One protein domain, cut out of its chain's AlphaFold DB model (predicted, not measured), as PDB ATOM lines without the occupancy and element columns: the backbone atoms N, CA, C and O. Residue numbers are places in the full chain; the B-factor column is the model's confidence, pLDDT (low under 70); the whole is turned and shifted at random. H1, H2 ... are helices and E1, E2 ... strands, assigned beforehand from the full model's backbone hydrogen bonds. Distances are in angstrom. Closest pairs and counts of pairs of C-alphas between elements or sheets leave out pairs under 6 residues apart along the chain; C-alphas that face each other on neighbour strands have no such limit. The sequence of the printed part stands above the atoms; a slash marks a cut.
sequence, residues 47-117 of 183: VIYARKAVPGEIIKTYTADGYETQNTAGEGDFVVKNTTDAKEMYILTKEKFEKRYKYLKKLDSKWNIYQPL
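What this domain is: This is residues 47 to 117 of the 183 residues of an uncharacterized protein of Sebaldella termitidis (strain ATCC 33386 / NCTC 11300) (UniProt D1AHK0). A strongly twisted, curled sheet of five strands makes the body, with the hairpin E2 and E3 beside its edge strand E5, and with one short helix, H1, on one face of the sheet. The sheet's order is E5 - E4 - E1 - E7 - E6, all antiparallel, and from edge to edge its strands' lines turn by 121 degrees. The printed part has 71 residues, with seven named strands and one named helix in the order E1 E2 E3 E4 E5 H1 E6 E7, and its class is mostly strand. It is compact, with a radius of gyration of the C-alphas of 11.7 A and spans of 30 by 28 by 24 A.

Where its parts are: E1, residues 48 to 52, begins at C-alpha 48 at (-2.621, -26.958, -2.150) and is 13.4 A long. E2, residues 58 to 63, is 16.5 A long, and E3, residues 66 to 72, is the longest strand by residues at 19.0 A. E4 is residues 78 to 82 and E5 residues 89 to 92. H1, residues 94 to 100, starts at C-alpha 94 at (-13.339, -36.960, 2.224). E6, residues 101 to 106, is 14.0 A long. E7, residues 112 to 116, ends at C-alpha 116 at (-7.343, -28.103, -7.668).

How they stand to each other: In the larger sheet E5 and E6 are the edge strands. E5 and E4 form an antiparallel hairpin, with N 80 and O 90 2.8 A apart, within hydrogen-bond range. E4 and E1 are antiparallel at 162 degrees, with N 81 and O 49 at 2.8 A. E1 and E7 stand at 123 degrees, with N 50 and O 112 at 2.9 A. E7 and E6, a hairpin, have N 113 and O 105 at 2.8 A. The hairpin E2 and E3 is a sheet of its own, with N 61 and O 69 at 2.8 A. The closest C-alphas of E2 and E5, those of Thr 61 and Met 89, are 5.3 A apart, while E3 is apart from E1. H1 is on the larger sheet at a height of 7.3 A, over none of its strands, but only just, with 2 of its C-alphas falling on E4. The closest C-alphas of H1 and E7 are those of Arg 100 and Pro 116, 5.9 A apart. In H1 every O i to N i+4 pair is within hydrogen-bond range.

The domain as a whole: The two C-alphas farthest apart are those of Asp 65 and Lys 105, at 31.0 A. The printed part has no cut and no long link; the link from E4 to E5, six residues, is short but not tight, and the others are tight. The mean pLDDT of the printed part is 94.5, and no printed residue is under 70.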
ATOM      1  N   VAL A  47      -1.604 -24.931  -6.493       97.19
ATOM      2  CA  VAL A  47      -1.611 -26.198  -5.752       97.19
ATOM      3  C   VAL A  47      -1.904 -25.962  -4.273       97.19
ATOM      4  O   VAL A  47      -1.611 -24.894  -3.734       97.19
ATOM      5  N   ILE A  48      -2.442 -26.971  -3.604       97.75
ATOM      6  CA  ILE A  48      -2.621 -26.958  -2.150       97.75
ATOM      7  C   ILE A  48      -1.774 -28.046  -1.512       97.75
ATOM      8  O   ILE A  48      -1.348 -28.991  -2.185       97.75
ATOM      9  N   TYR A  49      -1.556 -27.923  -0.208       98.50
ATOM     10  CA  TYR A  49      -1.041 -29.017   0.600       98.50
ATOM     11  C   TYR A  49      -2.188 -29.635   1.380       98.50
ATOM     12  O   TYR A  49      -3.010 -28.916   1.940       98.50
ATOM     13  N   ALA A  50      -2.259 -30.957   1.427       98.50
ATOM     14  CA  ALA A  50      -3.246 -31.629   2.250       98.50
ATOM     15  C   ALA A  50      -2.724 -32.929   2.841       98.50
ATOM     16  O   ALA A  50      -1.762 -33.539   2.361       98.50
ATOM     17  N   ARG A  51      -3.393 -33.334   3.911       98.38
ATOM     18  CA  ARG A  51      -3.195 -34.602   4.602       98.38
ATOM     19  C   ARG A  51      -4.512 -35.057   5.202       98.38
ATOM     20  O   ARG A  51      -5.416 -34.242   5.387       98.38
ATOM     21  N   LYS A  52      -4.583 -36.329   5.579       98.06
ATOM     22  CA  LYS A  52      -5.669 -36.802   6.437       98.06
ATOM     23  C   LYS A  52      -5.638 -36.038   7.765       98.06
ATOM     24  O   LYS A  52      -4.563 -35.787   8.326       98.06
ATOM     25  N   ALA A  53      -6.811 -35.626   8.213       97.81
ATOM     26  CA  ALA A  53      -7.004 -35.054   9.528       97.81
ATOM     27  C   ALA A  53      -6.922 -36.150  10.593       97.81
ATOM     28  O   ALA A  53      -7.145 -37.331  10.309       97.81
ATOM     29  N   VAL A  54      -6.590 -35.753  11.818       97.81
ATOM     30  CA  VAL A  54      -6.799 -36.612  12.986       97.81
ATOM     31  C   VAL A  54      -8.225 -36.358  13.485       97.81
ATOM     32  O   VAL A  54      -8.584 -35.190  13.633       97.81
ATOM     33  N   PRO A  55      -9.057 -37.382  13.742       97.88
ATOM     34  CA  PRO A  55     -10.388 -37.161  14.305       97.88
ATOM     35  C   PRO A  55     -10.317 -36.342  15.602       97.88
ATOM     36  O   PRO A  55      -9.490 -36.622  16.470       97.88
ATOM     37  N   GLY A  56     -11.152 -35.309  15.718       97.69
ATOM     38  CA  GLY A  56     -11.121 -34.345  16.823       97.69
ATOM     39  C   GLY A  56     -10.101 -33.209  16.668       97.69
ATOM     40  O   GLY A  56     -10.052 -32.321  17.516       97.69
ATOM     41  N   GLU A  57      -9.292 -33.189  15.602       98.00
ATOM     42  CA  GLU A  57      -8.358 -32.094  15.326       98.00
ATOM     43  C   GLU A  57      -9.109 -30.787  15.046       98.00
ATOM     44  O   GLU A  57      -9.951 -30.730  14.152       98.00
ATOM     45  N   ILE A  58      -8.768 -29.723  15.777       97.50
ATOM     46  CA  ILE A  58      -9.350 -28.393  15.580       97.50
ATOM     47  C   ILE A  58      -8.436 -27.572  14.675       97.50
ATOM     48  O   ILE A  58      -7.268 -27.340  14.997       97.50
ATOM     49  N   ILE A  59      -8.983 -27.087  13.562       97.19
ATOM     50  CA  ILE A  59      -8.298 -26.181  12.642       97.19
ATOM     51  C   ILE A  59      -8.977 -24.820  12.691       97.19
ATOM     52  O   ILE A  59     -10.177 -24.704  12.448       97.19
ATOM     53  N   LYS A  60      -8.181 -23.790  12.982       94.19
ATOM     54  CA  LYS A  60      -8.581 -22.387  12.889       94.19
ATOM     55  C   LYS A  60      -8.204 -21.844  11.514       94.19
ATOM     56  O   LYS A  60      -7.051 -21.988  11.093       94.19
ATOM     57  N   THR A  61      -9.158 -21.211  10.852       87.69
ATOM     58  CA  THR A  61      -8.965 -20.532   9.574       87.69
ATOM     59  C   THR A  61      -8.576 -19.084   9.835       87.69
ATOM     60  O   THR A  61      -9.262 -18.367  10.567       87.69
ATOM     61  N   TYR A  62      -7.473 -18.664   9.222       87.44
ATOM     62  CA  TYR A  62      -7.009 -17.283   9.231       87.44
ATOM     63  C   TYR A  62      -6.833 -16.804   7.801       87.44
ATOM     64  O   TYR A  62      -6.176 -17.489   7.012       87.44
ATOM     65  N   THR A  63      -7.366 -15.629   7.502       81.19
ATOM     66  CA  THR A  63      -7.194 -14.934   6.227       81.19
ATOM     67  C   THR A  63      -6.318 -13.706   6.408       81.19
ATOM     68  O   THR A  63      -5.800 -13.447   7.499       81.19
ATOM     69  N   ALA A  64      -6.111 -12.946   5.333       80.44
ATOM     70  CA  ALA A  64      -5.405 -11.671   5.416       80.44
ATOM     71  C   ALA A  64      -6.100 -10.678   6.370       80.44
ATOM     72  O   ALA A  64      -5.424  -9.843   6.966       80.44
ATOM     73  N   ASP A  65      -7.419 -10.816   6.550       76.75
ATOM     74  CA  ASP A  65      -8.237  -9.970   7.422       76.75
ATOM     75  C   ASP A  65      -8.274 -10.476   8.886       76.75
ATOM     76  O   ASP A  65      -8.810  -9.796   9.760       76.75
ATOM     77  N   GLY A  66      -7.664 -11.631   9.190       84.38
ATOM     78  CA  GLY A  66      -7.528 -12.161  10.551       84.38
ATOM     79  C   GLY A  66      -8.211 -13.512  10.772       84.38
ATOM     80  O   GLY A  66      -8.272 -14.347   9.876       84.38
ATOM     81  N   TYR A  67      -8.646 -13.772  12.009       85.56
ATOM     82  CA  TYR A  67      -9.378 -14.998  12.354       85.56
ATOM     83  C   TYR A  67     -10.768 -14.975  11.723       85.56
ATOM     84  O   TYR A  67     -11.519 -14.032  11.953       85.56
ATOM     85  N   GLU A  68     -11.118 -16.035  10.999       78.38
ATOM     86  CA  GLU A  68     -12.461 -16.179  10.434       78.38
ATOM     87  C   GLU A  68     -13.302 -17.173  11.227       78.38
ATOM     88  O   GLU A  68     -14.367 -16.837  11.732       78.38
ATOM     89  N   THR A  69     -12.828 -18.414  11.347       84.00
ATOM     90  CA  THR A  69     -13.628 -19.506  11.911       84.00
ATOM     91  C   THR A  69     -12.751 -20.645  12.424       84.00
ATOM     92  O   THR A  69     -11.529 -20.651  12.244       84.00
ATOM     93  N   GLN A  70     -13.364 -21.641  13.058       92.62
ATOM     94  CA  GLN A  70     -12.713 -22.893  13.419       92.62
ATOM     95  C   GLN A  70     -13.648 -24.077  13.194       92.62
ATOM     96  O   GLN A  70     -14.855 -23.969  13.388       92.62
ATOM     97  N   ASN A  71     -13.077 -25.222  12.832       90.56
ATOM     98  CA  ASN A  71     -13.811 -26.471  12.661       90.56
ATOM     99  C   ASN A  71     -13.067 -27.634  13.318       90.56
ATOM    100  O   ASN A  71     -11.841 -27.600  13.450       90.56
ATOM    101  N   THR A  72     -13.816 -28.670  13.687       95.81
ATOM    102  CA  THR A  72     -13.295 -29.914  14.264       95.81
ATOM    103  C   THR A  72     -13.407 -31.031  13.240       95.81
ATOM    104  O   THR A  72     -14.468 -31.226  12.652       95.81
ATOM    105  N   ALA A  73     -12.318 -31.761  13.018       97.06
ATOM    106  CA  ALA A  73     -12.263 -32.806  12.011       97.06
ATOM    107  C   ALA A  73     -13.017 -34.065  12.445       97.06
ATOM    108  O   ALA A  73     -12.830 -34.568  13.557       97.06
ATOM    109  N   GLY A  74     -13.821 -34.601  11.534       96.44
ATOM    110  CA  GLY A  74     -14.405 -35.928  11.636       96.44
ATOM    111  C   GLY A  74     -13.462 -37.026  11.147       96.44
ATOM    112  O   GLY A  74     -12.309 -36.801  10.762       96.44
ATOM    113  N   GLU A  75     -13.965 -38.256  11.154       97.62
ATOM    114  CA  GLU A  75     -13.234 -39.397  10.615       97.62
ATOM    115  C   GLU A  75     -13.130 -39.331   9.085       97.62
ATOM    116  O   GLU A  75     -14.108 -39.110   8.377       97.62
ATOM    117  N   GLY A  76     -11.918 -39.542   8.564       96.81
ATOM    118  CA  GLY A  76     -11.656 -39.545   7.123       96.81
ATOM    119  C   GLY A  76     -11.518 -38.159   6.487       96.81
ATOM    120  O   GLY A  76     -11.189 -38.080   5.302       96.81
ATOM    121  N   ASP A  77     -11.711 -37.091   7.257       98.38
ATOM    122  CA  ASP A  77     -11.537 -35.715   6.806       98.38
ATOM    123  C   ASP A  77     -10.093 -35.407   6.397       98.38
ATOM    124  O   ASP A  77      -9.131 -36.111   6.728       98.38
ATOM    125  N   PHE A  78      -9.934 -34.307   5.671       98.44
ATOM    126  CA  PHE A  78      -8.649 -33.782   5.240       98.44
ATOM    127  C   PHE A  78      -8.429 -32.385   5.798       98.44
ATOM    128  O   PHE A  78      -9.297 -31.521   5.691       98.44
ATOM    129  N   VAL A  79      -7.221 -32.142   6.311       98.38
ATOM    130  CA  VAL A  79      -6.729 -30.784   6.543       98.38
ATOM    131  C   VAL A  79      -6.103 -30.294   5.251       98.38
ATOM    132  O   VAL A  79      -5.170 -30.911   4.727       98.38
ATOM    133  N   VAL A  80      -6.605 -29.171   4.758       97.94
ATOM    134  CA  VAL A  80      -6.101 -28.473   3.580       97.94
ATOM    135  C   VAL A  80      -5.377 -27.216   4.025       97.94
ATOM    136  O   VAL A  80      -5.835 -26.523   4.924       97.94
ATOM    137  N   LYS A  81      -4.252 -26.921   3.378       97.50
ATOM    138  CA  LYS A  81      -3.484 -25.693   3.523       97.50
ATOM    139  C   LYS A  81      -3.287 -25.055   2.151       97.50
ATOM    140  O   LYS A  81      -2.670 -25.655   1.263       97.50
ATOM    141  N   ASN A  82      -3.793 -23.839   1.980       93.31
ATOM    142  CA  ASN A  82      -3.566 -23.057   0.769       93.31
ATOM    143  C   ASN A  82      -2.088 -22.636   0.670       93.31
ATOM    144  O   ASN A  82      -1.391 -22.465   1.670       93.31
ATOM    145  N   THR A  83      -1.602 -22.456  -0.559       93.62
ATOM    146  CA  THR A  83      -0.247 -21.937  -0.840       93.62
ATOM    147  C   THR A  83      -0.263 -20.446  -1.205       93.62
ATOM    148  O   THR A  83       0.667 -19.931  -1.826       93.62
ATOM    149  N   THR A  84      -1.349 -19.748  -0.862       88.88
ATOM    150  CA  THR A  84      -1.484 -18.278  -0.879       88.88
ATOM    151  C   THR A  84      -0.600 -17.637   0.188       88.88
ATOM    152  O   THR A  84      -0.014 -18.342   1.015       88.88
ATOM    153  N   ASP A  85      -0.512 -16.309   0.190       87.81
ATOM    154  CA  ASP A  85       0.230 -15.578   1.226       87.81
ATOM    155  C   ASP A  85      -0.357 -15.811   2.627       87.81
ATOM    156  O   ASP A  85       0.390 -16.043   3.580       87.81
ATOM    157  N   ALA A  86      -1.691 -15.835   2.731       85.75
ATOM    158  CA  ALA A  86      -2.414 -16.079   3.982       85.75
ATOM    159  C   ALA A  86      -2.250 -17.515   4.508       85.75
ATOM    160  O   ALA A  86      -2.370 -17.757   5.707       85.75
ATOM    161  N   LYS A  87      -1.936 -18.479   3.626       92.06
ATOM    162  CA  LYS A  87      -1.721 -19.898   3.973       92.06
ATOM    163  C   LYS A  87      -2.868 -20.501   4.790       92.06
ATOM    164  O   LYS A  87      -2.618 -21.329   5.672       92.06
ATOM    165  N   GLU A  88      -4.096 -20.095   4.473       90.62
ATOM    166  CA  GLU A  88      -5.321 -20.534   5.142       90.62
ATOM    167  C   GLU A  88      -5.339 -22.051   5.300       90.62
ATOM    168  O   GLU A  88      -5.001 -22.792   4.365       90.62
ATOM    169  N   MET A  89      -5.769 -22.507   6.473       95.56
ATOM    170  CA  MET A  89      -6.016 -23.915   6.736       95.56
ATOM    171  C   MET A  89      -7.484 -24.137   7.045       95.56
ATOM    172  O   MET A  89      -8.086 -23.348   7.760       95.56
ATOM    173  N   TYR A  90      -8.037 -25.220   6.518       94.38
ATOM    174  CA  TYR A  90      -9.429 -25.601   6.734       94.38
ATOM    175  C   TYR A  90      -9.598 -27.113   6.605       94.38
ATOM    176  O   TYR A  90      -8.704 -27.823   6.133       94.38
ATOM    177  N   ILE A  91     -10.757 -27.602   7.035       95.94
ATOM    178  CA  ILE A  91     -11.125 -29.015   6.973       95.94
ATOM    179  C   ILE A  91     -12.108 -29.235   5.823       95.94
ATOM    180  O   ILE A  91     -13.005 -28.425   5.588       95.94
ATOM    181  N   LEU A  92     -11.939 -30.342   5.103       95.31
ATOM    182  CA  LEU A  92     -12.931 -30.855   4.164       95.31
ATOM    183  C   LEU A  92     -13.253 -32.309   4.476       95.31
ATOM    184  O   LEU A  92     -12.355 -33.095   4.783       95.31
ATOM    185  N   THR A  93     -14.514 -32.675   4.259       95.56
ATOM    186  CA  THR A  93     -14.903 -34.081   4.210       95.56
ATOM    187  C   THR A  93     -14.176 -34.800   3.084       95.56
ATOM    188  O   THR A  93     -13.847 -34.192   2.056       95.56
ATOM    189  N   LYS A  94     -13.959 -36.108   3.250       96.88
ATOM    190  CA  LYS A  94     -13.339 -36.960   2.224       96.88
ATOM    191  C   LYS A  94     -13.968 -36.758   0.844       96.88
ATOM    192  O   LYS A  94     -13.261 -36.483  -0.120       96.88
ATOM    193  N   GLU A  95     -15.295 -36.820   0.770       96.00
ATOM    194  CA  GLU A  95     -16.047 -36.675  -0.480       96.00
ATOM    195  C   GLU A  95     -15.790 -35.317  -1.153       96.00
ATOM    196  O   GLU A  95     -15.443 -35.247  -2.335       96.00
ATOM    197  N   LYS A  96     -15.896 -34.216  -0.391       93.81
ATOM    198  CA  LYS A  96     -15.627 -32.869  -0.915       93.81
ATOM    199  C   LYS A  96     -14.175 -32.733  -1.362       93.81
ATOM    200  O   LYS A  96     -13.919 -32.082  -2.374       93.81
ATOM    201  N   PHE A  97     -13.235 -33.318  -0.622       97.00
ATOM    202  CA  PHE A  97     -11.816 -33.270  -0.949       97.00
ATOM    203  C   PHE A  97     -11.521 -33.998  -2.267       97.00
ATOM    204  O   PHE A  97     -10.945 -33.401  -3.176       97.00
ATOM    205  N   GLU A  98     -11.986 -35.239  -2.409       96.25
ATOM    206  CA  GLU A  98     -11.772 -36.070  -3.601       96.25
ATOM    207  C   GLU A  98     -12.440 -35.478  -4.851       96.25
ATOM    208  O   GLU A  98     -11.871 -35.532  -5.941       96.25
ATOM    209  N   LYS A  99     -13.593 -34.815  -4.700       94.81
ATOM    210  CA  LYS A  99     -14.247 -34.085  -5.799       94.81
ATOM    211  C   LYS A  99     -13.462 -32.847  -6.251       94.81
ATOM    212  O   LYS A  99     -13.557 -32.440  -7.407       94.81
ATOM    213  N   ARG A 100     -12.727 -32.197  -5.342       94.88
ATOM    214  CA  ARG A 100     -12.097 -30.883  -5.581       94.88
ATOM    215  C   ARG A 100     -10.619 -30.967  -5.951       94.88
ATOM    216  O   ARG A 100     -10.111 -30.017  -6.554       94.88
ATOM    217  N   TYR A 101      -9.937 -32.057  -5.605       97.81
ATOM    218  CA  TYR A 101      -8.481 -32.136  -5.662       97.81
ATOM    219  C   TYR A 101      -7.974 -33.454  -6.242       97.81
ATOM    220  O   TYR A 101      -8.408 -34.538  -5.868       97.81
ATOM    221  N   LYS A 102      -6.967 -33.354  -7.114       98.12
ATOM    222  CA  LYS A 102      -6.221 -34.496  -7.651       98.12
ATOM    223  C   LYS A 102      -4.842 -34.564  -7.008       98.12
ATOM    224  O   LYS A 102      -4.113 -33.574  -7.012       98.12
ATOM    225  N   TYR A 103      -4.472 -35.729  -6.479       98.38
ATOM    226  CA  TYR A 103      -3.127 -35.957  -5.944       98.38
ATOM    227  C   TYR A 103      -2.063 -35.716  -7.022       98.38
ATOM    228  O   TYR A 103      -2.214 -36.174  -8.156       98.38
ATOM    229  N   LEU A 104      -0.994 -35.003  -6.659       97.88
ATOM    230  CA  LEU A 104       0.165 -34.794  -7.524       97.88
ATOM    231  C   LEU A 104       1.374 -35.581  -7.031       97.88
ATOM    232  O   LEU A 104       1.890 -36.432  -7.748       97.88
ATOM    233  N   LYS A 105       1.854 -35.264  -5.826       98.12
ATOM    234  CA  LYS A 105       3.053 -35.877  -5.246       98.12
ATOM    235  C   LYS A 105       3.126 -35.651  -3.743       98.12
ATOM    236  O   LYS A 105       2.503 -34.730  -3.218       98.12
ATOM    237  N   LYS A 106       3.950 -36.442  -3.065       98.06
ATOM    238  CA  LYS A 106       4.321 -36.216  -1.668       98.06
ATOM    239  C   LYS A 106       5.158 -34.938  -1.547       98.06
ATOM    240  O   LYS A 106       6.000 -34.683  -2.409       98.06
ATOM    241  N   LEU A 107       4.901 -34.133  -0.515       97.75
ATOM    242  CA  LEU A 107       5.732 -32.973  -0.179       97.75
ATOM    243  C   LEU A 107       6.799 -33.379   0.839       97.75
ATOM    244  O   LEU A 107       7.987 -33.230   0.580       97.75
ATOM    245  N   ASP A 108       6.357 -33.920   1.973       97.62
ATOM    246  CA  ASP A 108       7.203 -34.322   3.096       97.62
ATOM    247  C   ASP A 108       6.549 -35.477   3.886       97.62
ATOM    248  O   ASP A 108       5.648 -36.155   3.389       97.62
ATOM    249  N   SER A 109       7.023 -35.762   5.105       96.12
ATOM    250  CA  SER A 109       6.476 -36.826   5.959       96.12
ATOM    251  C   SER A 109       5.020 -36.602   6.386       96.12
ATOM    252  O   SER A 109       4.338 -37.571   6.715       96.12
ATOM    253  N   LYS A 110       4.537 -35.357   6.361       96.56
ATOM    254  CA  LYS A 110       3.220 -34.938   6.848       96.56
ATOM    255  C   LYS A 110       2.268 -34.539   5.723       96.56
ATOM    256  O   LYS A 110       1.074 -34.803   5.836       96.56
ATOM    257  N   TRP A 111       2.759 -33.900   4.666       98.25
ATOM    258  CA  TRP A 111       1.941 -33.253   3.643       98.25
ATOM    259  C   TRP A 111       2.123 -33.862   2.253       98.25
ATOM    260  O   TRP A 111       3.207 -34.295   1.857       98.25
ATOM    261  N   ASN A 112       1.049 -33.806   1.469       98.62
ATOM    262  CA  ASN A 112       1.051 -34.086   0.039       98.62
ATOM    263  C   ASN A 112       0.594 -32.849  -0.741       98.62
ATOM    264  O   ASN A 112      -0.143 -32.017  -0.216       98.62
ATOM    265  N   ILE A 113       1.009 -32.745  -2.000       98.50
ATOM    266  CA  ILE A 113       0.626 -31.683  -2.931       98.50
ATOM    267  C   ILE A 113      -0.532 -32.170  -3.801       98.50
ATOM    268  O   ILE A 113      -0.470 -33.269  -4.361       98.50
ATOM    269  N   TYR A 114      -1.553 -31.329  -3.967       98.56
ATOM    270  CA  TYR A 114      -2.701 -31.611  -4.826       98.56
ATOM    271  C   TYR A 114      -2.985 -30.467  -5.799       98.56
ATOM    272  O   TYR A 114      -2.820 -29.288  -5.475       98.56
ATOM    273  N   GLN A 115      -3.466 -30.836  -6.984       97.75
ATOM    274  CA  GLN A 115      -3.972 -29.923  -8.000       97.75
ATOM    275  C   GLN A 115      -5.465 -29.669  -7.759       97.75
ATOM    276  O   GLN A 115      -6.232 -30.635  -7.726       97.75
ATOM    277  N   PRO A 116      -5.917 -28.410  -7.625       96.75
ATOM    278  CA  PRO A 116      -7.343 -28.103  -7.668       96.75
ATOM    279  C   PRO A 116      -7.949 -28.403  -9.044       96.75
ATOM    280  O   PRO A 116      -7.325 -28.158 -10.075       96.75
ATOM    281  N   LEU A 117      -9.189 -28.892  -9.040       95.31
ATOM    282  CA  LEU A 117      -9.983 -29.192 -10.240       95.31
ATOM    283  C   LEU A 117     -11.097 -28.162 -10.497       95.31
ATOM    284  O   LEU A 117     -11.781 -28.216 -11.518       95.31
TER     285      LEU A 117